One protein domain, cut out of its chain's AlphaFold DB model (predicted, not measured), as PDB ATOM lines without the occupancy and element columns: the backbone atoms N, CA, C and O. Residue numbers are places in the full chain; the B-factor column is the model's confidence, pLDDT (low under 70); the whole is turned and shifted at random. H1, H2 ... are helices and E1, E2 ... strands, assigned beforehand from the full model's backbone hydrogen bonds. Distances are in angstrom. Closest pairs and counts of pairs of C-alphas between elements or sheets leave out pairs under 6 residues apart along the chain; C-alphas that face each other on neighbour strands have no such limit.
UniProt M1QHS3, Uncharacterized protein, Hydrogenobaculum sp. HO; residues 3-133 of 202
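Overview. This is residues 3 to 133 of the 202 residues of an uncharacterized protein of Hydrogenobaculum sp. HO (UniProt M1QHS3). Two long helices, H3 and H4, form a narrow V joined by a turn at one end, and a small head made of the three-stranded sheet E1 E3 E2 with the short helices H1 and H2 sits in its open mouth. H4 makes the length, and its residues 115 to 133 stick out beyond the head. The printed part has 131 residues with four named helices and three named strands, in the order E1 H1 H2 E2 E3 H3 H4; the sheet is antiparallel and the class is mostly helix. The whole is extended, with a radius of gyration of the C-alphas of 21.9 A and spans of 84 by 32 by 24 A.

Along the chain. The sheet holds E1, residues 4 to 7, E3, residues 41 to 45, and E2, residues 33 to 35. E1 begins at C-alpha 4, (-37.367, 3.024, -32.829). H1 is residues 8 to 14 and H2 residues 19 to 27. H3, residues 47 to 75, is 42.4 A long, and H4, residues 80 to 133, is 78.8 A long, ending at C-alpha 133, (-56.750, -27.360, -69.322).

Arrangement. E3 is the inner strand, antiparallel to E1, with N 4 and O 45 at 2.7 A, and to E2, its hairpin partner, with N 42 and O 34 at 2.9 A. E1, H1 H2 and E2 form a split strand-helix-strand unit, with E3 between its two strands and a right-handed crossover. H1, H2 and H3 with the sheet make two layers, helices on one face of a sheet. H1 is at a height over the sheet of 5.7 A and H2 at 9.2 A. H1 touches H2, closest at the C-alphas of Ala 12 and Leu 19, 5.4 A. H1 and H3 only just touch, with 3 pairs of C-alphas within 8 A, the closest those of Met 14 and Lys 57, 6.2 A. H2 touches H4 at residues 102 to 110 alone, closest at the C-alphas of Thr 21 and Glu 103, 5.4 A, a shallow tilt of 29 degrees, the same way. H3 and H4 form a helical hairpin at 31 degrees, touching at residues 71 to 75 and 80 to 84 alone, closest at the C-alphas of Lys 75 and Ala 81, 4.3 A. H4 is not on the sheet. In H1, H2, H3 and H4 every O i to N i+4 pair is within hydrogen-bond range.

Size, cuts and confidence. The C-alphas farthest apart, those of Pro 78 and Glu 133, are 83.9 A apart. The printed part has no cut, the six links are tight, and no printed residue is under 70 in pLDDT.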
ATOM      1  N   ASP A   3     -38.433   5.364 -36.900       83.00
ATOM      2  CA  ASP A   3     -38.941   4.265 -36.086       83.00
ATOM      3  C   ASP A   3     -37.845   3.785 -35.123       83.00
ATOM      4  O   ASP A   3     -36.688   3.570 -35.505       83.00
ATOM      5  N   ILE A   4     -38.209   3.618 -33.857       89.69
ATOM      6  CA  ILE A   4     -37.367   3.024 -32.829       89.69
ATOM      7  C   ILE A   4     -37.366   1.517 -33.043       89.69
ATOM      8  O   ILE A   4     -38.387   0.835 -32.943       89.69
ATOM      9  N   LYS A   5     -36.175   0.992 -33.312       92.81
ATOM     10  CA  LYS A   5     -35.931  -0.436 -33.458       92.81
ATOM     11  C   LYS A   5     -35.633  -1.059 -32.095       92.81
ATOM     12  O   LYS A   5     -34.627  -0.737 -31.469       92.81
ATOM     13  N   MET A   6     -36.476  -1.996 -31.672       93.50
ATOM     14  CA  MET A   6     -36.342  -2.738 -30.414       93.50
ATOM     15  C   MET A   6     -36.268  -4.240 -30.689       93.50
ATOM     16  O   MET A   6     -36.957  -4.745 -31.578       93.50
ATOM     17  N   LYS A   7     -35.468  -4.999 -29.927       95.12
ATOM     18  CA  LYS A   7     -35.491  -6.465 -30.056       95.12
ATOM     19  C   LYS A   7     -36.842  -7.005 -29.596       95.12
ATOM     20  O   LYS A   7     -37.342  -6.635 -28.539       95.12
ATOM     21  N   ALA A   8     -37.396  -7.976 -30.315       94.19
ATOM     22  CA  ALA A   8     -38.657  -8.612 -29.937       94.19
ATOM     23  C   ALA A   8     -38.604  -9.268 -28.546       94.19
ATOM     24  O   ALA A   8     -39.633  -9.372 -27.888       94.19
ATOM     25  N   SER A   9     -37.421  -9.683 -28.077       92.69
ATOM     26  CA  SER A   9     -37.217 -10.169 -26.706       92.69
ATOM     27  C   SER A   9     -37.332  -9.065 -25.655       92.69
ATOM     28  O   SER A   9     -37.867  -9.304 -24.578       92.69
ATOM     29  N   GLU A  10     -36.849  -7.860 -25.962       92.25
ATOM     30  CA  GLU A  10     -36.972  -6.693 -25.081       92.25
ATOM     31  C   GLU A  10     -38.428  -6.231 -25.036       92.25
ATOM     32  O   GLU A  10     -38.977  -6.049 -23.953       92.25
ATOM     33  N   TYR A  11     -39.086  -6.172 -26.197       93.25
ATOM     34  CA  TYR A  11     -40.513  -5.874 -26.299       93.25
ATOM     35  C   TYR A  11     -41.364  -6.886 -25.520       93.25
ATOM     36  O   TYR A  11     -42.254  -6.506 -24.761       93.25
ATOM     37  N   ALA A  12     -41.054  -8.179 -25.660       91.44
ATOM     38  CA  ALA A  12     -41.712  -9.254 -24.925       91.44
ATOM     39  C   ALA A  12     -41.609  -9.047 -23.405       91.44
ATOM     40  O   ALA A  12     -42.615  -9.107 -22.702       91.44
ATOM     41  N   ALA A  13     -40.409  -8.720 -22.916       89.50
ATOM     42  CA  ALA A  13     -40.162  -8.463 -21.500       89.50
ATOM     43  C   ALA A  13     -40.846  -7.187 -20.985       89.50
ATOM     44  O   ALA A  13     -41.219  -7.122 -19.819       89.50
ATOM     45  N   MET A  14     -40.996  -6.154 -21.819       88.31
ATOM     46  CA  MET A  14     -41.704  -4.932 -21.428       88.31
ATOM     47  C   MET A  14     -43.223  -5.121 -21.368       88.31
ATOM     48  O   MET A  14     -43.875  -4.515 -20.525       88.31
ATOM     49  N   MET A  15     -43.770  -5.975 -22.233       87.31
ATOM     50  CA  MET A  15     -45.204  -6.267 -22.299       87.31
ATOM     51  C   MET A  15     -45.627  -7.468 -21.442       87.31
ATOM     52  O   MET A  15     -46.802  -7.834 -21.466       87.31
ATOM     53  N   SER A  16     -44.692  -8.084 -20.710       85.88
ATOM     54  CA  SER A  16     -44.908  -9.311 -19.927       85.88
ATOM     55  C   SER A  16     -45.558 -10.428 -20.752       85.88
ATOM     56  O   SER A  16     -46.501 -11.077 -20.310       85.88
ATOM     57  N   VAL A  17     -45.072 -10.619 -21.981       89.12
ATOM     58  CA  VAL A  17     -45.564 -11.645 -22.912       89.12
ATOM     59  C   VAL A  17     -44.428 -12.567 -23.332       89.12
ATOM     60  O   VAL A  17     -43.255 -12.192 -23.292       89.12
ATOM     61  N   SER A  18     -44.752 -13.761 -23.828       90.62
ATOM     62  CA  SER A  18     -43.730 -14.645 -24.385       90.62
ATOM     63  C   SER A  18     -43.174 -14.114 -25.713       90.62
ATOM     64  O   SER A  18     -43.873 -13.503 -26.525       90.62
ATOM     65  N   LEU A  19     -41.902 -14.406 -26.004       92.12
ATOM     66  CA  LEU A  19     -41.285 -14.048 -27.290       92.12
ATOM     67  C   LEU A  19     -42.058 -14.638 -28.485       92.12
ATOM     68  O   LEU A  19     -42.122 -14.028 -29.553       92.12
ATOM     69  N   ASN A  20     -42.654 -15.819 -28.316       91.75
ATOM     70  CA  ASN A  20     -43.467 -16.453 -29.350       91.75
ATOM     71  C   ASN A  20     -44.743 -15.657 -29.636       91.75
ATOM     72  O   ASN A  20     -45.082 -15.487 -30.803       91.75
ATOM     73  N   THR A  21     -45.379 -15.093 -28.607       91.69
ATOM     74  CA  THR A  21     -46.520 -14.179 -28.767       91.69
ATOM     75  C   THR A  21     -46.160 -12.996 -29.660       91.69
ATOM     76  O   THR A  21     -46.880 -12.698 -30.613       91.69
ATOM     77  N   VAL A  22     -45.015 -12.354 -29.410       93.12
ATOM     78  CA  VAL A  22     -44.544 -11.217 -30.221       93.12
ATOM     79  C   VAL A  22     -44.278 -11.651 -31.661       93.12
ATOM     80  O   VAL A  22     -44.786 -11.035 -32.594       93.12
ATOM     81  N   LYS A  23     -43.558 -12.763 -31.858       93.69
ATOM     82  CA  LYS A  23     -43.290 -13.319 -33.196       93.69
ATOM     83  C   LYS A  23     -44.576 -13.646 -33.957       93.69
ATOM     84  O   LYS A  23     -44.656 -13.370 -35.150       93.69
ATOM     85  N   ASN A  24     -45.571 -14.232 -33.293       92.56
ATOM     86  CA  ASN A  24     -46.856 -14.568 -33.904       92.56
ATOM     87  C   ASN A  24     -47.619 -13.307 -34.310       92.56
ATOM     88  O   ASN A  24     -48.137 -13.256 -35.420       92.56
ATOM     89  N   ARG A  25     -47.625 -12.270 -33.463       92.12
ATOM     90  CA  ARG A  25     -48.238 -10.972 -33.784       92.12
ATOM     91  C   ARG A  25     -47.560 -10.281 -34.967       92.12
ATOM     92  O   ARG A  25     -48.268  -9.736 -35.806       92.12
ATOM     93  N   ILE A  26     -46.229 -10.358 -35.074       93.94
ATOM     94  CA  ILE A  26     -45.495  -9.855 -36.249       93.94
ATOM     95  C   ILE A  26     -45.896 -10.638 -37.503       93.94
ATOM     96  O   ILE A  26     -46.283 -10.052 -38.508       93.94
ATOM     97  N   LYS A  27     -45.861 -11.977 -37.448       91.56
ATOM     98  CA  LYS A  27     -46.244 -12.835 -38.584       91.56
ATOM     99  C   LYS A  27     -47.695 -12.639 -39.022       91.56
ATOM    100  O   LYS A  27     -47.992 -12.802 -40.197       91.56
ATOM    101  N   ALA A  28     -48.581 -12.320 -38.083       89.62
ATOM    102  CA  ALA A  28     -49.977 -12.008 -38.351       89.62
ATOM    103  C   ALA A  28     -50.189 -10.566 -38.860       89.62
ATOM    104  O   ALA A  28     -51.324 -10.190 -39.138       89.62
ATOM    105  N   GLY A  29     -49.135  -9.745 -38.948       89.38
ATOM    106  CA  GLY A  29     -49.218  -8.348 -39.384       89.38
ATOM    107  C   GLY A  29     -49.862  -7.397 -38.368       89.38
ATOM    108  O   GLY A  29     -50.204  -6.275 -38.721       89.38
ATOM    109  N   ILE A  30     -50.042  -7.829 -37.116       90.00
ATOM    110  CA  ILE A  30     -50.620  -7.008 -36.036       90.00
ATOM    111  C   ILE A  30     -49.577  -6.050 -35.460       90.00
ATOM    112  O   ILE A  30     -49.907  -4.947 -35.038       90.00
ATOM    113  N   LEU A  31     -48.325  -6.496 -35.400       91.62
ATOM    114  CA  LEU A  31     -47.212  -5.730 -34.860       91.62
ATOM    115  C   LEU A  31     -46.232  -5.422 -35.989       91.62
ATOM    116  O   LEU A  31     -45.828  -6.341 -36.705       91.62
ATOM    117  N   ASN A  32     -45.820  -4.162 -36.121       92.56
ATOM    118  CA  ASN A  32     -44.803  -3.799 -37.096       92.56
ATOM    119  C   ASN A  32     -43.440  -4.342 -36.648       92.56
ATOM    120  O   ASN A  32     -42.947  -4.039 -35.561       92.56
ATOM    121  N   GLY A  33     -42.845  -5.200 -37.466       93.81
ATOM    122  CA  GLY A  33     -41.620  -5.897 -37.116       93.81
ATOM    123  C   GLY A  33     -41.188  -6.868 -38.200       93.81
ATOM    124  O   GLY A  33     -41.965  -7.243 -39.077       93.81
ATOM    125  N   ALA A  34     -39.936  -7.299 -38.128       94.06
ATOM    126  CA  ALA A  34     -39.381  -8.259 -39.068       94.06
ATOM    127  C   ALA A  34     -38.268  -9.083 -38.424       94.06
ATOM    128  O   ALA A  34     -37.691  -8.713 -37.398       94.06
ATOM    129  N   LYS A  35     -37.972 -10.224 -39.046       94.19
ATOM    130  CA  LYS A  35     -36.729 -10.950 -38.806       94.19
ATOM    131  C   LYS A  35     -35.676 -10.378 -39.747       94.19
ATOM    132  O   LYS A  35     -35.874 -10.429 -40.958       94.19
ATOM    133  N   GLU A  36     -34.597  -9.849 -39.196       92.69
ATOM    134  CA  GLU A  36     -33.516  -9.271 -39.991       92.69
ATOM    135  C   GLU A  36     -32.450 -10.313 -40.372       92.69
ATOM    136  O   GLU A  36     -32.539 -11.489 -40.005       92.69
ATOM    137  N   GLU A  37     -31.455  -9.881 -41.154       89.06
ATOM    138  CA  GLU A  37     -30.363 -10.720 -41.676       89.06
ATOM    139  C   GLU A  37     -29.526 -11.374 -40.567       89.06
ATOM    140  O   GLU A  37     -29.025 -12.483 -40.737       89.06
ATOM    141  N   ASP A  38     -29.443 -10.731 -39.400       90.38
ATOM    142  CA  ASP A  38     -28.802 -11.263 -38.190       90.38
ATOM    143  C   ASP A  38     -29.580 -12.433 -37.551       90.38
ATOM    144  O   ASP A  38     -29.125 -13.063 -36.595       90.38
ATOM    145  N   GLY A  39     -30.766 -12.742 -38.074       89.38
ATOM    146  CA  GLY A  39     -31.647 -13.787 -37.582       89.38
ATOM    147  C   GLY A  39     -32.478 -13.391 -36.358       89.38
ATOM    148  O   GLY A  39     -33.256 -14.221 -35.864       89.38
ATOM    149  N   ILE A  40     -32.352 -12.153 -35.880       92.88
ATOM    150  CA  ILE A  40     -33.057 -11.620 -34.716       92.88
ATOM    151  C   ILE A  40     -34.371 -10.980 -35.173       92.88
ATOM    152  O   ILE A  40     -34.492 -10.421 -36.260       92.88
ATOM    153  N   TRP A  41     -35.399 -11.114 -34.335       95.19
ATOM    154  CA  TRP A  41     -36.683 -10.454 -34.553       95.19
ATOM    155  C   TRP A  41     -36.666  -9.075 -33.910       95.19
ATOM    156  O   TRP A  41     -36.340  -8.960 -32.725       95.19
ATOM    157  N   TYR A  42     -37.075  -8.065 -34.667       95.75
ATOM    158  CA  TYR A  42     -37.216  -6.690 -34.207       95.75
ATOM    159  C   TYR A  42     -38.662  -6.220 -34.317       95.75
ATOM    160  O   TYR A  42     -39.429  -6.691 -35.158       95.75
ATOM    161  N   VAL A  43     -39.009  -5.293 -33.433       95.38
ATOM    162  CA  VAL A  43     -40.252  -4.530 -33.429       95.38
ATOM    163  C   VAL A  43     -39.887  -3.093 -33.762       95.38
ATOM    164  O   VAL A  43     -38.941  -2.551 -33.184       95.38
ATOM    165  N   TYR A  44     -40.622  -2.500 -34.695       94.56
ATOM    166  CA  TYR A  44     -40.457  -1.108 -35.091       94.56
ATOM    167  C   TYR A  44     -41.596  -0.309 -34.470       94.56
ATOM    168  O   TYR A  44     -42.761  -0.539 -34.790       94.56
ATOM    169  N   LEU A  45     -41.250   0.574 -33.537       92.12
ATOM    170  CA  LEU A  45     -42.192   1.405 -32.797       92.12
ATOM    171  C   LEU A  45     -41.989   2.866 -33.165       92.12
ATOM    172  O   LEU A  45     -40.865   3.319 -33.367       92.12
ATOM    173  N   THR A  46     -43.063   3.633 -33.165       91.88
ATOM    174  CA  THR A  46     -42.963   5.092 -33.151       91.88
ATOM    175  C   THR A  46     -42.414   5.580 -31.804       91.88
ATOM    176  O   THR A  46     -42.463   4.867 -30.797       91.88
ATOM    177  N   SER A  47     -41.880   6.806 -31.761       89.31
ATOM    178  CA  SER A  47     -41.391   7.405 -30.510       89.31
ATOM    179  C   SER A  47     -42.474   7.446 -29.427       89.31
ATOM    180  O   SER A  47     -42.211   7.052 -28.293       89.31
ATOM    181  N   ASP A  48     -43.703   7.802 -29.801       89.38
ATOM    182  CA  ASP A  48     -44.843   7.853 -28.882       89.38
ATOM    183  C   ASP A  48     -45.209   6.460 -28.344       89.38
ATOM    184  O   ASP A  48     -45.492   6.294 -27.156       89.38
ATOM    185  N   GLU A  49     -45.199   5.429 -29.195       88.75
ATOM    186  CA  GLU A  49     -45.449   4.047 -28.767       88.75
ATOM    187  C   GLU A  49     -44.387   3.567 -27.781       88.75
ATOM    188  O   GLU A  49     -44.731   2.953 -26.773       88.75
ATOM    189  N   TYR A  50     -43.115   3.873 -28.039       89.50
ATOM    190  CA  TYR A  50     -42.014   3.511 -27.153       89.50
ATOM    191  C   TYR A  50     -42.130   4.187 -25.780       89.50
ATOM    192  O   TYR A  50     -42.042   3.505 -24.757       89.50
ATOM    193  N   GLU A  51     -42.378   5.500 -25.741       89.69
ATOM    194  CA  GLU A  51     -42.543   6.243 -24.484       89.69
ATOM    195  C   GLU A  51     -43.737   5.728 -23.674       89.69
ATOM    196  O   GLU A  51     -43.638   5.516 -22.462       89.69
ATOM    197  N   ASN A  52     -44.864   5.455 -24.334       89.69
ATOM    198  CA  ASN A  52     -46.031   4.865 -23.680       89.69
ATOM    199  C   ASN A  52     -45.721   3.491 -23.077       89.69
ATOM    200  O   ASN A  52     -46.169   3.180 -21.969       89.69
ATOM    201  N   LEU A  53     -44.938   2.677 -23.785       89.19
ATOM    202  CA  LEU A  53     -44.545   1.345 -23.343       89.19
ATOM    203  C   LEU A  53     -43.626   1.410 -22.116       89.19
ATOM    204  O   LEU A  53     -43.818   0.663 -21.153       89.19
ATOM    205  N   GLN A  54     -42.684   2.353 -22.113       89.44
ATOM    206  CA  GLN A  54     -41.799   2.603 -20.981       89.44
ATOM    207  C   GLN A  54     -42.580   3.096 -19.753       89.44
ATOM    208  O   GLN A  54     -42.487   2.492 -18.684       89.44
ATOM    209  N   ASN A  55     -43.446   4.099 -19.927       90.38
ATOM    210  CA  ASN A  55     -44.305   4.627 -18.864       90.38
ATOM    211  C   ASN A  55     -45.239   3.554 -18.279       90.38
ATOM    212  O   ASN A  55     -45.501   3.523 -17.075       90.38
ATOM    213  N   SER A  56     -45.775   2.668 -19.125       88.00
ATOM    214  CA  SER A  56     -46.619   1.555 -18.682       88.00
ATOM    215  C   SER A  56     -45.835   0.559 -17.828       88.00
ATOM    216  O   SER A  56     -46.343   0.079 -16.813       88.00
ATOM    217  N   LYS A  57     -44.592   0.260 -18.217       88.25
ATOM    218  CA  LYS A  57     -43.721  -0.652 -17.475       88.25
ATOM    219  C   LYS A  57     -43.350  -0.094 -16.105       88.25
ATOM    220  O   LYS A  57     -43.461  -0.818 -15.119       88.25
ATOM    221  N   GLU A  58     -42.972   1.180 -16.035       88.81
ATOM    222  CA  GLU A  58     -42.635   1.857 -14.776       88.81
ATOM    223  C   GLU A  58     -43.829   1.851 -13.812       88.81
ATOM    224  O   GLU A  58     -43.717   1.369 -12.684       88.81
ATOM    225  N   LYS A  59     -45.024   2.229 -14.290       88.94
ATOM    226  CA  LYS A  59     -46.264   2.158 -13.496       88.94
ATOM    227  C   LYS A  59     -46.597   0.744 -13.024       88.94
ATOM    228  O   LYS A  59     -47.153   0.571 -11.939       88.94
ATOM    229  N   SER A  60     -46.314  -0.270 -13.840       85.94
ATOM    230  CA  SER A  60     -46.515  -1.666 -13.444       85.94
ATOM    231  C   SER A  60     -45.556  -2.064 -12.326       85.94
ATOM    232  O   SER A  60     -45.994  -2.675 -11.356       85.94
ATOM    233  N   GLN A  61     -44.280  -1.683 -12.424       87.62
ATOM    234  CA  GLN A  61     -43.269  -1.973 -11.404       87.62
ATOM    235  C   GLN A  61     -43.583  -1.289 -10.069       87.62
ATOM    236  O   GLN A  61     -43.519  -1.940  -9.030       87.62
ATOM    237  N   GLU A  62     -44.004  -0.023 -10.087       90.19
ATOM    238  CA  GLU A  62     -44.426   0.691  -8.873       90.19
ATOM    239  C   GLU A  62     -45.598  -0.010  -8.174       90.19
ATOM    240  O   GLU A  62     -45.602  -0.178  -6.951       90.19
ATOM    241  N   ARG A  63     -46.590  -0.469  -8.949       87.56
ATOM    242  CA  ARG A  63     -47.728  -1.236  -8.416       87.56
ATOM    243  C   ARG A  63     -47.288  -2.578  -7.843       87.56
ATOM    244  O   ARG A  63     -47.748  -2.950  -6.767       87.56
ATOM    245  N   GLU A  64     -46.413  -3.293  -8.545       86.75
ATOM    246  CA  GLU A  64     -45.859  -4.578  -8.106       86.75
ATOM    247  C   GLU A  64     -45.163  -4.433  -6.745       86.75
ATOM    248  O   GLU A  64     -45.393  -5.229  -5.831       86.75
ATOM    249  N   GLN A  65     -44.372  -3.368  -6.595       89.81
ATOM    250  CA  GLN A  65     -43.631  -3.063  -5.380       89.81
ATOM    251  C   GLN A  65     -44.568  -2.707  -4.221       89.81
ATOM    252  O   GLN A  65     -44.458  -3.291  -3.146       89.81
ATOM    253  N   ALA A  66     -45.575  -1.861  -4.458       90.62
ATOM    254  CA  ALA A  66     -46.575  -1.525  -3.444       90.62
ATOM    255  C   ALA A  66     -47.363  -2.759  -2.955       90.62
ATOM    256  O   ALA A  66     -47.700  -2.870  -1.770       90.62
ATOM    257  N   ILE A  67     -47.657  -3.706  -3.855       87.88
ATOM    258  CA  ILE A  67     -48.301  -4.978  -3.500       87.88
ATOM    259  C   ILE A  67     -47.343  -5.851  -2.682       87.88
ATOM    260  O   ILE A  67     -47.769  -6.427  -1.681       87.88
ATOM    261  N   SER A  68     -46.065  -5.931  -3.067       89.25
ATOM    262  CA  SER A  68     -45.044  -6.669  -2.313       89.25
ATOM    263  C   SER A  68     -44.924  -6.156  -0.876       89.25
ATOM    264  O   SER A  68     -45.053  -6.937   0.068       89.25
ATOM    265  N   ASP A  69     -44.810  -4.838  -0.703       91.00
ATOM    266  CA  ASP A  69     -44.725  -4.190   0.610       91.00
ATOM    267  C   ASP A  69     -45.984  -4.450   1.456       91.00
ATOM    268  O   ASP A  69     -45.922  -4.639   2.674       91.00
ATOM    269  N   SER A  70     -47.155  -4.488   0.815       89.06
ATOM    270  CA  SER A  70     -48.427  -4.803   1.477       89.06
ATOM    271  C   SER A  70     -48.492  -6.265   1.932       89.06
ATOM    272  O   SER A  70     -48.984  -6.552   3.024       89.06
ATOM    273  N   ILE A  71     -47.963  -7.194   1.130       89.31
ATOM    274  CA  ILE A  71     -47.873  -8.620   1.470       89.31
ATOM    275  C   ILE A  71     -46.882  -8.844   2.619       89.31
ATOM    276  O   ILE A  71     -47.151  -9.661   3.500       89.31
ATOM    277  N   GLU A  72     -45.763  -8.118   2.661       88.44
ATOM    278  CA  GLU A  72     -44.823  -8.178   3.788       88.44
ATOM    279  C   GLU A  72     -45.447  -7.681   5.092       88.44
ATOM    280  O   GLU A  72     -45.331  -8.350   6.119       88.44
ATOM    281  N   LYS A  73     -46.194  -6.571   5.046       89.69
ATOM    282  CA  LYS A  73     -46.964  -6.084   6.202       89.69
ATOM    283  C   LYS A  73     -48.013  -7.097   6.660       89.69
ATOM    284  O   LYS A  73     -48.180  -7.293   7.860       89.69
ATOM    285  N   LEU A  74     -48.685  -7.773   5.724       89.00
ATOM    286  CA  LEU A  74     -49.641  -8.843   6.026       89.00
ATOM    287  C   LEU A  74     -48.973 -10.022   6.738       89.00
ATOM    288  O   LEU A  74     -49.528 -10.509   7.715       89.00
ATOM    289  N   LYS A  75     -47.773 -10.447   6.323       89.75
ATOM    290  CA  LYS A  75     -47.041 -11.554   6.970       89.75
ATOM    291  C   LYS A  75     -46.734 -11.309   8.453       89.75
ATOM    292  O   LYS A  75     -46.557 -12.280   9.181       89.75
ATOM    293  N   ALA A  76     -46.667 -10.050   8.892       88.38
ATOM    294  CA  ALA A  76     -46.395  -9.683  10.282       88.38
ATOM    295  C   ALA A  76     -47.611  -9.838  11.222       88.38
ATOM    296  O   ALA A  76     -47.451  -9.753  12.440       88.38
ATOM    297  N   LEU A  77     -48.817 -10.056  10.686       90.75
ATOM    298  CA  LEU A  77     -50.036 -10.271  11.469       90.75
ATOM    299  C   LEU A  77     -50.213 -11.754  11.859       90.75
ATOM    300  O   LEU A  77     -49.773 -12.637  11.116       90.75
ATOM    301  N   PRO A  78     -50.917 -12.059  12.969       78.31
ATOM    302  CA  PRO A  78     -51.387 -13.416  13.264       78.31
ATOM    303  C   PRO A  78     -52.220 -13.950  12.089       78.31
ATOM    304  O   PRO A  78     -53.017 -13.206  11.523       78.31
ATOM    305  N   ASP A  79     -51.986 -15.195  11.668       86.06
ATOM    306  CA  ASP A  79     -52.546 -15.837  10.456       86.06
ATOM    307  C   ASP A  79     -52.191 -15.174   9.106       86.06
ATOM    308  O   ASP A  79     -52.444 -15.728   8.030       86.06
ATOM    309  N   GLY A  80     -51.518 -14.025   9.131       89.31
ATOM    310  CA  GLY A  80     -51.165 -13.240   7.958       89.31
ATOM    311  C   GLY A  80     -50.175 -13.925   7.014       89.31
ATOM    312  O   GLY A  80     -50.224 -13.702   5.806       89.31
ATOM    313  N   ALA A  81     -49.335 -14.833   7.522       88.00
ATOM    314  CA  ALA A  81     -48.450 -15.658   6.697       88.00
ATOM    315  C   ALA A  81     -49.223 -16.636   5.788       88.00
ATOM    316  O   ALA A  81     -48.864 -16.812   4.618       88.00
ATOM    317  N   LEU A  82     -50.306 -17.241   6.293       89.75
ATOM    318  CA  LEU A  82     -51.156 -18.143   5.510       89.75
ATOM    319  C   LEU A  82     -51.944 -17.360   4.453       89.75
ATOM    320  O   LEU A  82     -51.966 -17.749   3.285       89.75
ATOM    321  N   ILE A  83     -52.507 -16.212   4.842       90.62
ATOM    322  CA  ILE A  83     -53.223 -15.298   3.938       90.62
ATOM    323  C   ILE A  83     -52.289 -14.792   2.830       90.62
ATOM    324  O   ILE A  83     -52.635 -14.858   1.653       90.62
ATOM    325  N   ALA A  84     -51.074 -14.357   3.175       90.00
ATOM    326  CA  ALA A  84     -50.062 -13.927   2.210       90.00
ATOM    327  C   ALA A  84     -49.685 -15.043   1.222       90.00
ATOM    328  O   ALA A  84     -49.511 -14.787   0.030       90.00
ATOM    329  N   THR A  85     -49.579 -16.284   1.702       88.50
ATOM    330  CA  THR A  85     -49.290 -17.447   0.850       88.50
ATOM    331  C   THR A  85     -50.436 -17.708  -0.127       88.50
ATOM    332  O   THR A  85     -50.189 -17.872  -1.319       88.50
ATOM    333  N   TYR A  86     -51.685 -17.665   0.345       92.50
ATOM    334  CA  TYR A  86     -52.864 -17.812  -0.510       92.50
ATOM    335  C   TYR A  86     -52.942 -16.715  -1.582       92.50
ATOM    336  O   TYR A  86     -53.116 -17.024  -2.760       92.50
ATOM    337  N   ILE A  87     -52.723 -15.450  -1.199       91.62
ATOM    338  CA  ILE A  87     -52.687 -14.316  -2.135       91.62
ATOM    339  C   ILE A  87     -51.615 -14.536  -3.208       91.62
ATOM    340  O   ILE A  87     -51.893 -14.355  -4.390       91.62
ATOM    341  N   ASN A  88     -50.406 -14.962  -2.832       89.62
ATOM    342  CA  ASN A  88     -49.335 -15.219  -3.797       89.62
ATOM    343  C   ASN A  88     -49.678 -16.353  -4.771       89.62
ATOM    344  O   ASN A  88     -49.445 -16.207  -5.970       89.62
ATOM    345  N   ILE A  89     -50.268 -17.450  -4.286       92.44
ATOM    346  CA  ILE A  89     -50.715 -18.557  -5.145       92.44
ATOM    347  C   ILE A  89     -51.793 -18.074  -6.121       92.44
ATOM    348  O   ILE A  89     -51.715 -18.360  -7.315       92.44
ATOM    349  N   GLN A  90     -52.775 -17.308  -5.641       93.31
ATOM    350  CA  GLN A  90     -53.851 -16.786  -6.481       93.31
ATOM    351  C   GLN A  90     -53.328 -15.797  -7.533       93.31
ATOM    352  O   GLN A  90     -53.745 -15.857  -8.689       93.31
ATOM    353  N   ARG A  91     -52.372 -14.932  -7.170       90.25
ATOM    354  CA  ARG A  91     -51.696 -14.029  -8.114       90.25
ATOM    355  C   ARG A  91     -50.921 -14.802  -9.175       90.25
ATOM    356  O   ARG A  91     -51.027 -14.467 -10.350       90.25
ATOM    357  N   TYR A  92     -50.183 -15.836  -8.778       90.25
ATOM    358  CA  TYR A  92     -49.438 -16.677  -9.712       90.25
ATOM    359  C   TYR A  92     -50.372 -17.392 -10.697       90.25
ATOM    360  O   TYR A  92     -50.122 -17.379 -11.899       90.25
ATOM    361  N   ALA A  93     -51.491 -17.937 -10.214       93.62
ATOM    362  CA  ALA A  93     -52.499 -18.556 -11.070       93.62
ATOM    363  C   ALA A  93     -53.131 -17.553 -12.055       93.62
ATOM    364  O   ALA A  93     -53.299 -17.871 -13.232       93.62
ATOM    365  N   GLU A  94     -53.458 -16.336 -11.608       91.25
ATOM    366  CA  GLU A  94     -54.024 -15.313 -12.495       91.25
ATOM    367  C   GLU A  94     -52.997 -14.818 -13.524       91.25
ATOM    368  O   GLU A  94     -53.352 -14.612 -14.683       91.25
ATOM    369  N   PHE A  95     -51.722 -14.697 -13.142       88.06
ATOM    370  CA  PHE A  95     -50.635 -14.366 -14.064       88.06
ATOM    371  C   PHE A  95     -50.484 -15.429 -15.158       88.06
ATOM    372  O   PHE A  95     -50.550 -15.104 -16.341       88.06
ATOM    373  N   GLN A  96     -50.401 -16.710 -14.777       90.19
ATOM    374  CA  GLN A  96     -50.342 -17.818 -15.738       90.19
ATOM    375  C   GLN A  96     -51.550 -17.830 -16.679       90.19
ATOM    376  O   GLN A  96     -51.418 -18.038 -17.884       90.19
ATOM    377  N   LYS A  97     -52.749 -17.581 -16.145       93.38
ATOM    378  CA  LYS A  97     -53.973 -17.491 -16.945       93.38
ATOM    379  C   LYS A  97     -53.909 -16.341 -17.952       93.38
ATOM    380  O   LYS A  97     -54.331 -16.520 -19.092       93.38
ATOM    381  N   GLN A  98     -53.399 -15.175 -17.559       89.62
ATOM    382  CA  GLN A  98     -53.238 -14.038 -18.466       89.62
ATOM    383  C   GLN A  98     -52.212 -14.323 -19.568       89.62
ATOM    384  O   GLN A  98     -52.513 -14.058 -20.732       89.62
ATOM    385  N   GLU A  99     -51.060 -14.911 -19.233       86.94
ATOM    386  CA  GLU A  99     -50.057 -15.329 -20.223       86.94
ATOM    387  C   GLU A  99     -50.664 -16.294 -21.248       86.94
ATOM    388  O   GLU A  99     -50.590 -16.050 -22.455       86.94
ATOM    389  N   LEU A 100     -51.358 -17.337 -20.776       92.06
ATOM    390  CA  LEU A 100     -52.028 -18.308 -21.643       92.06
ATOM    391  C   LEU A 100     -53.087 -17.655 -22.536       92.06
ATOM    392  O   LEU A 100     -53.177 -17.981 -23.718       92.06
ATOM    393  N   MET A 101     -53.879 -16.713 -22.013       92.75
ATOM    394  CA  MET A 101     -54.875 -16.002 -22.822       92.75
ATOM    395  C   MET A 101     -54.233 -15.137 -23.911       92.75
ATOM    396  O   MET A 101     -54.755 -15.065 -25.026       92.75
ATOM    397  N   GLN A 102     -53.101 -14.495 -23.626       89.31
ATOM    398  CA  GLN A 102     -52.389 -13.697 -24.623       89.31
ATOM    399  C   GLN A 102     -51.733 -14.563 -25.701       89.31
ATOM    400  O   GLN A 102     -51.796 -14.203 -26.883       89.31
ATOM    401  N   GLU A 103     -51.153 -15.704 -25.322       90.44
ATOM    402  CA  GLU A 103     -50.630 -16.689 -26.271       90.44
ATOM    403  C   GLU A 103     -51.743 -17.228 -27.165       90.44
ATOM    404  O   GLU A 103     -51.620 -17.177 -28.393       90.44
ATOM    405  N   LEU A 104     -52.859 -17.652 -26.567       93.19
ATOM    406  CA  LEU A 104     -54.028 -18.156 -27.278       93.19
ATOM    407  C   LEU A 104     -54.573 -17.119 -28.269       93.19
ATOM    408  O   LEU A 104     -54.803 -17.435 -29.433       93.19
ATOM    409  N   SER A 105     -54.707 -15.861 -27.843       90.81
ATOM    410  CA  SER A 105     -55.119 -14.756 -28.716       90.81
ATOM    411  C   SER A 105     -54.150 -14.552 -29.889       90.81
ATOM    412  O   SER A 105     -54.585 -14.378 -31.029       90.81
ATOM    413  N   SER A 106     -52.837 -14.634 -29.646       88.38
ATOM    414  CA  SER A 106     -51.825 -14.512 -30.706       88.38
ATOM    415  C   SER A 106     -51.886 -15.657 -31.717       88.38
ATOM    416  O   SER A 106     -51.693 -15.439 -32.913       88.38
ATOM    417  N   LEU A 107     -52.186 -16.868 -31.244       93.50
ATOM    418  CA  LEU A 107     -52.339 -18.048 -32.085       93.50
ATOM    419  C   LEU A 107     -53.613 -17.964 -32.921       93.50
ATOM    420  O   LEU A 107     -53.548 -18.256 -34.109       93.50
ATOM    421  N   TYR A 108     -54.730 -17.502 -32.355       94.62
ATOM    422  CA  TYR A 108     -55.957 -17.269 -33.121       94.62
ATOM    423  C   TYR A 108     -55.772 -16.225 -34.220       94.62
ATOM    424  O   TYR A 108     -56.225 -16.434 -35.342       94.62
ATOM    425  N   ALA A 109     -55.066 -15.130 -33.928       91.19
ATOM    426  CA  ALA A 109     -54.732 -14.138 -34.942       91.19
ATOM    427  C   ALA A 109     -53.893 -14.741 -36.079       91.19
ATOM    428  O   ALA A 109     -54.205 -14.548 -37.252       91.19
ATOM    429  N   LEU A 110     -52.848 -15.499 -35.734       91.50
ATOM    430  CA  LEU A 110     -52.007 -16.161 -36.727       91.50
ATOM    431  C   LEU A 110     -52.794 -17.199 -37.539       91.50
ATOM    432  O   LEU A 110     -52.617 -17.277 -38.752       91.50
ATOM    433  N   LEU A 111     -53.667 -17.968 -36.888       95.25
ATOM    434  CA  LEU A 111     -54.520 -18.959 -37.532       95.25
ATOM    435  C   LEU A 111     -55.441 -18.300 -38.562       95.25
ATOM    436  O   LEU A 111     -55.429 -18.717 -39.712       95.25
ATOM    437  N   ALA A 112     -56.140 -17.225 -38.194       93.75
ATOM    438  CA  ALA A 112     -57.039 -16.513 -39.103       93.75
ATOM    439  C   ALA A 112     -56.313 -15.969 -40.349       93.75
ATOM    440  O   ALA A 112     -56.845 -16.003 -41.460       93.75
ATOM    441  N   VAL A 113     -55.076 -15.482 -40.185       93.81
ATOM    442  CA  VAL A 113     -54.238 -15.051 -41.316       93.81
ATOM    443  C   VAL A 113     -53.863 -16.242 -42.198       93.81
ATOM    444  O   VAL A 113     -53.985 -16.162 -43.420       93.81
ATOM    445  N   LYS A 114     -53.460 -17.367 -41.600       94.69
ATOM    446  CA  LYS A 114     -53.086 -18.575 -42.345       94.69
ATOM    447  C   LYS A 114     -54.263 -19.219 -43.070       94.69
ATOM    448  O   LYS A 114     -54.090 -19.667 -44.198       94.69
ATOM    449  N   GLU A 115     -55.453 -19.213 -42.484       96.31
ATOM    450  CA  GLU A 115     -56.679 -19.675 -43.141       96.31
ATOM    451  C   GLU A 115     -56.985 -18.849 -44.396       96.31
ATOM    452  O   GLU A 115     -57.250 -19.417 -45.455       96.31
ATOM    453  N   LYS A 116     -56.849 -17.518 -44.321       94.88
ATOM    454  CA  LYS A 116     -56.998 -16.649 -45.499       94.88
ATOM    455  C   LYS A 116     -55.933 -16.903 -46.561       94.88
ATOM    456  O   LYS A 116     -56.264 -16.958 -47.741       94.88
ATOM    457  N   GLU A 117     -54.667 -17.064 -46.172       95.50
ATOM    458  CA  GLU A 117     -53.597 -17.421 -47.117       95.50
ATOM    459  C   GLU A 117     -53.910 -18.733 -47.852       95.50
ATOM    460  O   GLU A 117     -53.769 -18.798 -49.072       95.50
ATOM    461  N   ILE A 118     -54.386 -19.758 -47.137       97.00
ATOM    462  CA  ILE A 118     -54.791 -21.041 -47.729       97.00
ATOM    463  C   ILE A 118     -55.956 -20.851 -48.706       97.00
ATOM    464  O   ILE A 118     -55.945 -21.446 -49.787       97.00
ATOM    465  N   GLU A 119     -56.941 -20.022 -48.366       96.75
ATOM    466  CA  GLU A 119     -58.072 -19.723 -49.249       96.75
ATOM    467  C   GLU A 119     -57.609 -19.069 -50.562       96.75
ATOM    468  O   GLU A 119     -58.031 -19.482 -51.646       96.75
ATOM    469  N   PHE A 120     -56.707 -18.082 -50.488       96.50
ATOM    470  CA  PHE A 120     -56.134 -17.440 -51.675       96.50
ATOM    471  C   PHE A 120     -55.326 -18.421 -52.522       96.50
ATOM    472  O   PHE A 120     -55.552 -18.511 -53.728       96.50
ATOM    473  N   LEU A 121     -54.446 -19.204 -51.894       97.31
ATOM    474  CA  LEU A 121     -53.650 -20.211 -52.596       97.31
ATOM    475  C   LEU A 121     -54.528 -21.271 -53.267       97.31
ATOM    476  O   LEU A 121     -54.221 -21.698 -54.376       97.31
ATOM    477  N   SER A 122     -55.636 -21.665 -52.636       97.25
ATOM    478  CA  SER A 122     -56.589 -22.616 -53.222       97.25
ATOM    479  C   SER A 122     -57.262 -22.034 -54.466       97.25
ATOM    480  O   SER A 122     -57.314 -22.693 -55.503       97.25
ATOM    481  N   LYS A 123     -57.696 -20.768 -54.403       96.88
ATOM    482  CA  LYS A 123     -58.273 -20.055 -55.555       96.88
ATOM    483  C   LYS A 123     -57.279 -19.919 -56.709       96.88
ATOM    484  O   LYS A 123     -57.657 -20.109 -57.863       96.88
ATOM    485  N   ASP A 124     -56.024 -19.593 -56.414       97.31
ATOM    486  CA  ASP A 124     -54.983 -19.490 -57.437       97.31
ATOM    487  C   ASP A 124     -54.665 -20.853 -58.056       97.31
ATOM    488  O   ASP A 124     -54.540 -20.968 -59.275       97.31
ATOM    489  N   LEU A 125     -54.608 -21.908 -57.243       97.25
ATOM    490  CA  LEU A 125     -54.397 -23.275 -57.710       97.25
ATOM    491  C   LEU A 125     -55.502 -23.722 -58.676       97.25
ATOM    492  O   LEU A 125     -55.194 -24.297 -59.722       97.25
ATOM    493  N   ASP A 126     -56.765 -23.424 -58.373       97.31
ATOM    494  CA  ASP A 126     -57.884 -23.734 -59.266       97.31
ATOM    495  C   ASP A 126     -57.808 -22.935 -60.575       97.31
ATOM    496  O   ASP A 126     -57.967 -23.507 -61.653       97.31
ATOM    497  N   ARG A 127     -57.449 -21.645 -60.517       97.25
ATOM    498  CA  ARG A 127     -57.218 -20.825 -61.723       97.25
ATOM    499  C   ARG A 127     -56.119 -21.401 -62.610       97.25
ATOM    500  O   ARG A 127     -56.295 -21.488 -63.824       97.25
ATOM    501  N   TYR A 128     -54.990 -21.802 -62.026       97.19
ATOM    502  CA  TYR A 128     -53.892 -22.393 -62.790       97.19
ATOM    503  C   TYR A 128     -54.270 -23.747 -63.389       97.19
ATOM    504  O   TYR A 128     -53.882 -24.025 -64.524       97.19
ATOM    505  N   LYS A 129     -55.058 -24.568 -62.686       97.44
ATOM    506  CA  LYS A 129     -55.589 -25.821 -63.246       97.44
ATOM    507  C   LYS A 129     -56.461 -25.568 -64.470       97.44
ATOM    508  O   LYS A 129     -56.186 -26.158 -65.513       97.44
ATOM    509  N   SER A 130     -57.430 -24.655 -64.376       96.69
ATOM    510  CA  SER A 130     -58.264 -24.282 -65.524       96.69
ATOM    511  C   SER A 130     -57.415 -23.756 -66.678       96.69
ATOM    512  O   SER A 130     -57.613 -24.151 -67.824       96.69
ATOM    513  N   LYS A 131     -56.388 -22.943 -66.387       97.50
ATOM    514  CA  LYS A 131     -55.513 -22.428 -67.443       97.50
ATOM    515  C   LYS A 131     -54.698 -23.522 -68.138       97.50
ATOM    516  O   LYS A 131     -54.467 -23.447 -69.343       97.50
ATOM    517  N   ILE A 132     -54.257 -24.533 -67.393       97.19
ATOM    518  CA  ILE A 132     -53.559 -25.695 -67.954       97.19
ATOM    519  C   ILE A 132     -54.491 -26.503 -68.860       97.19
ATOM    520  O   ILE A 132     -54.040 -26.989 -69.894       97.19
ATOM    521  N   GLU A 133     -55.760 -26.667 -68.489       97.06
ATOM    522  CA  GLU A 133     -56.750 -27.360 -69.322       97.06
ATOM    523  C   GLU A 133     -56.996 -26.614 -70.638       97.06
ATOM    524  O   GLU A 133     -56.844 -27.220 -71.698       97.06
TER     525      GLU A 133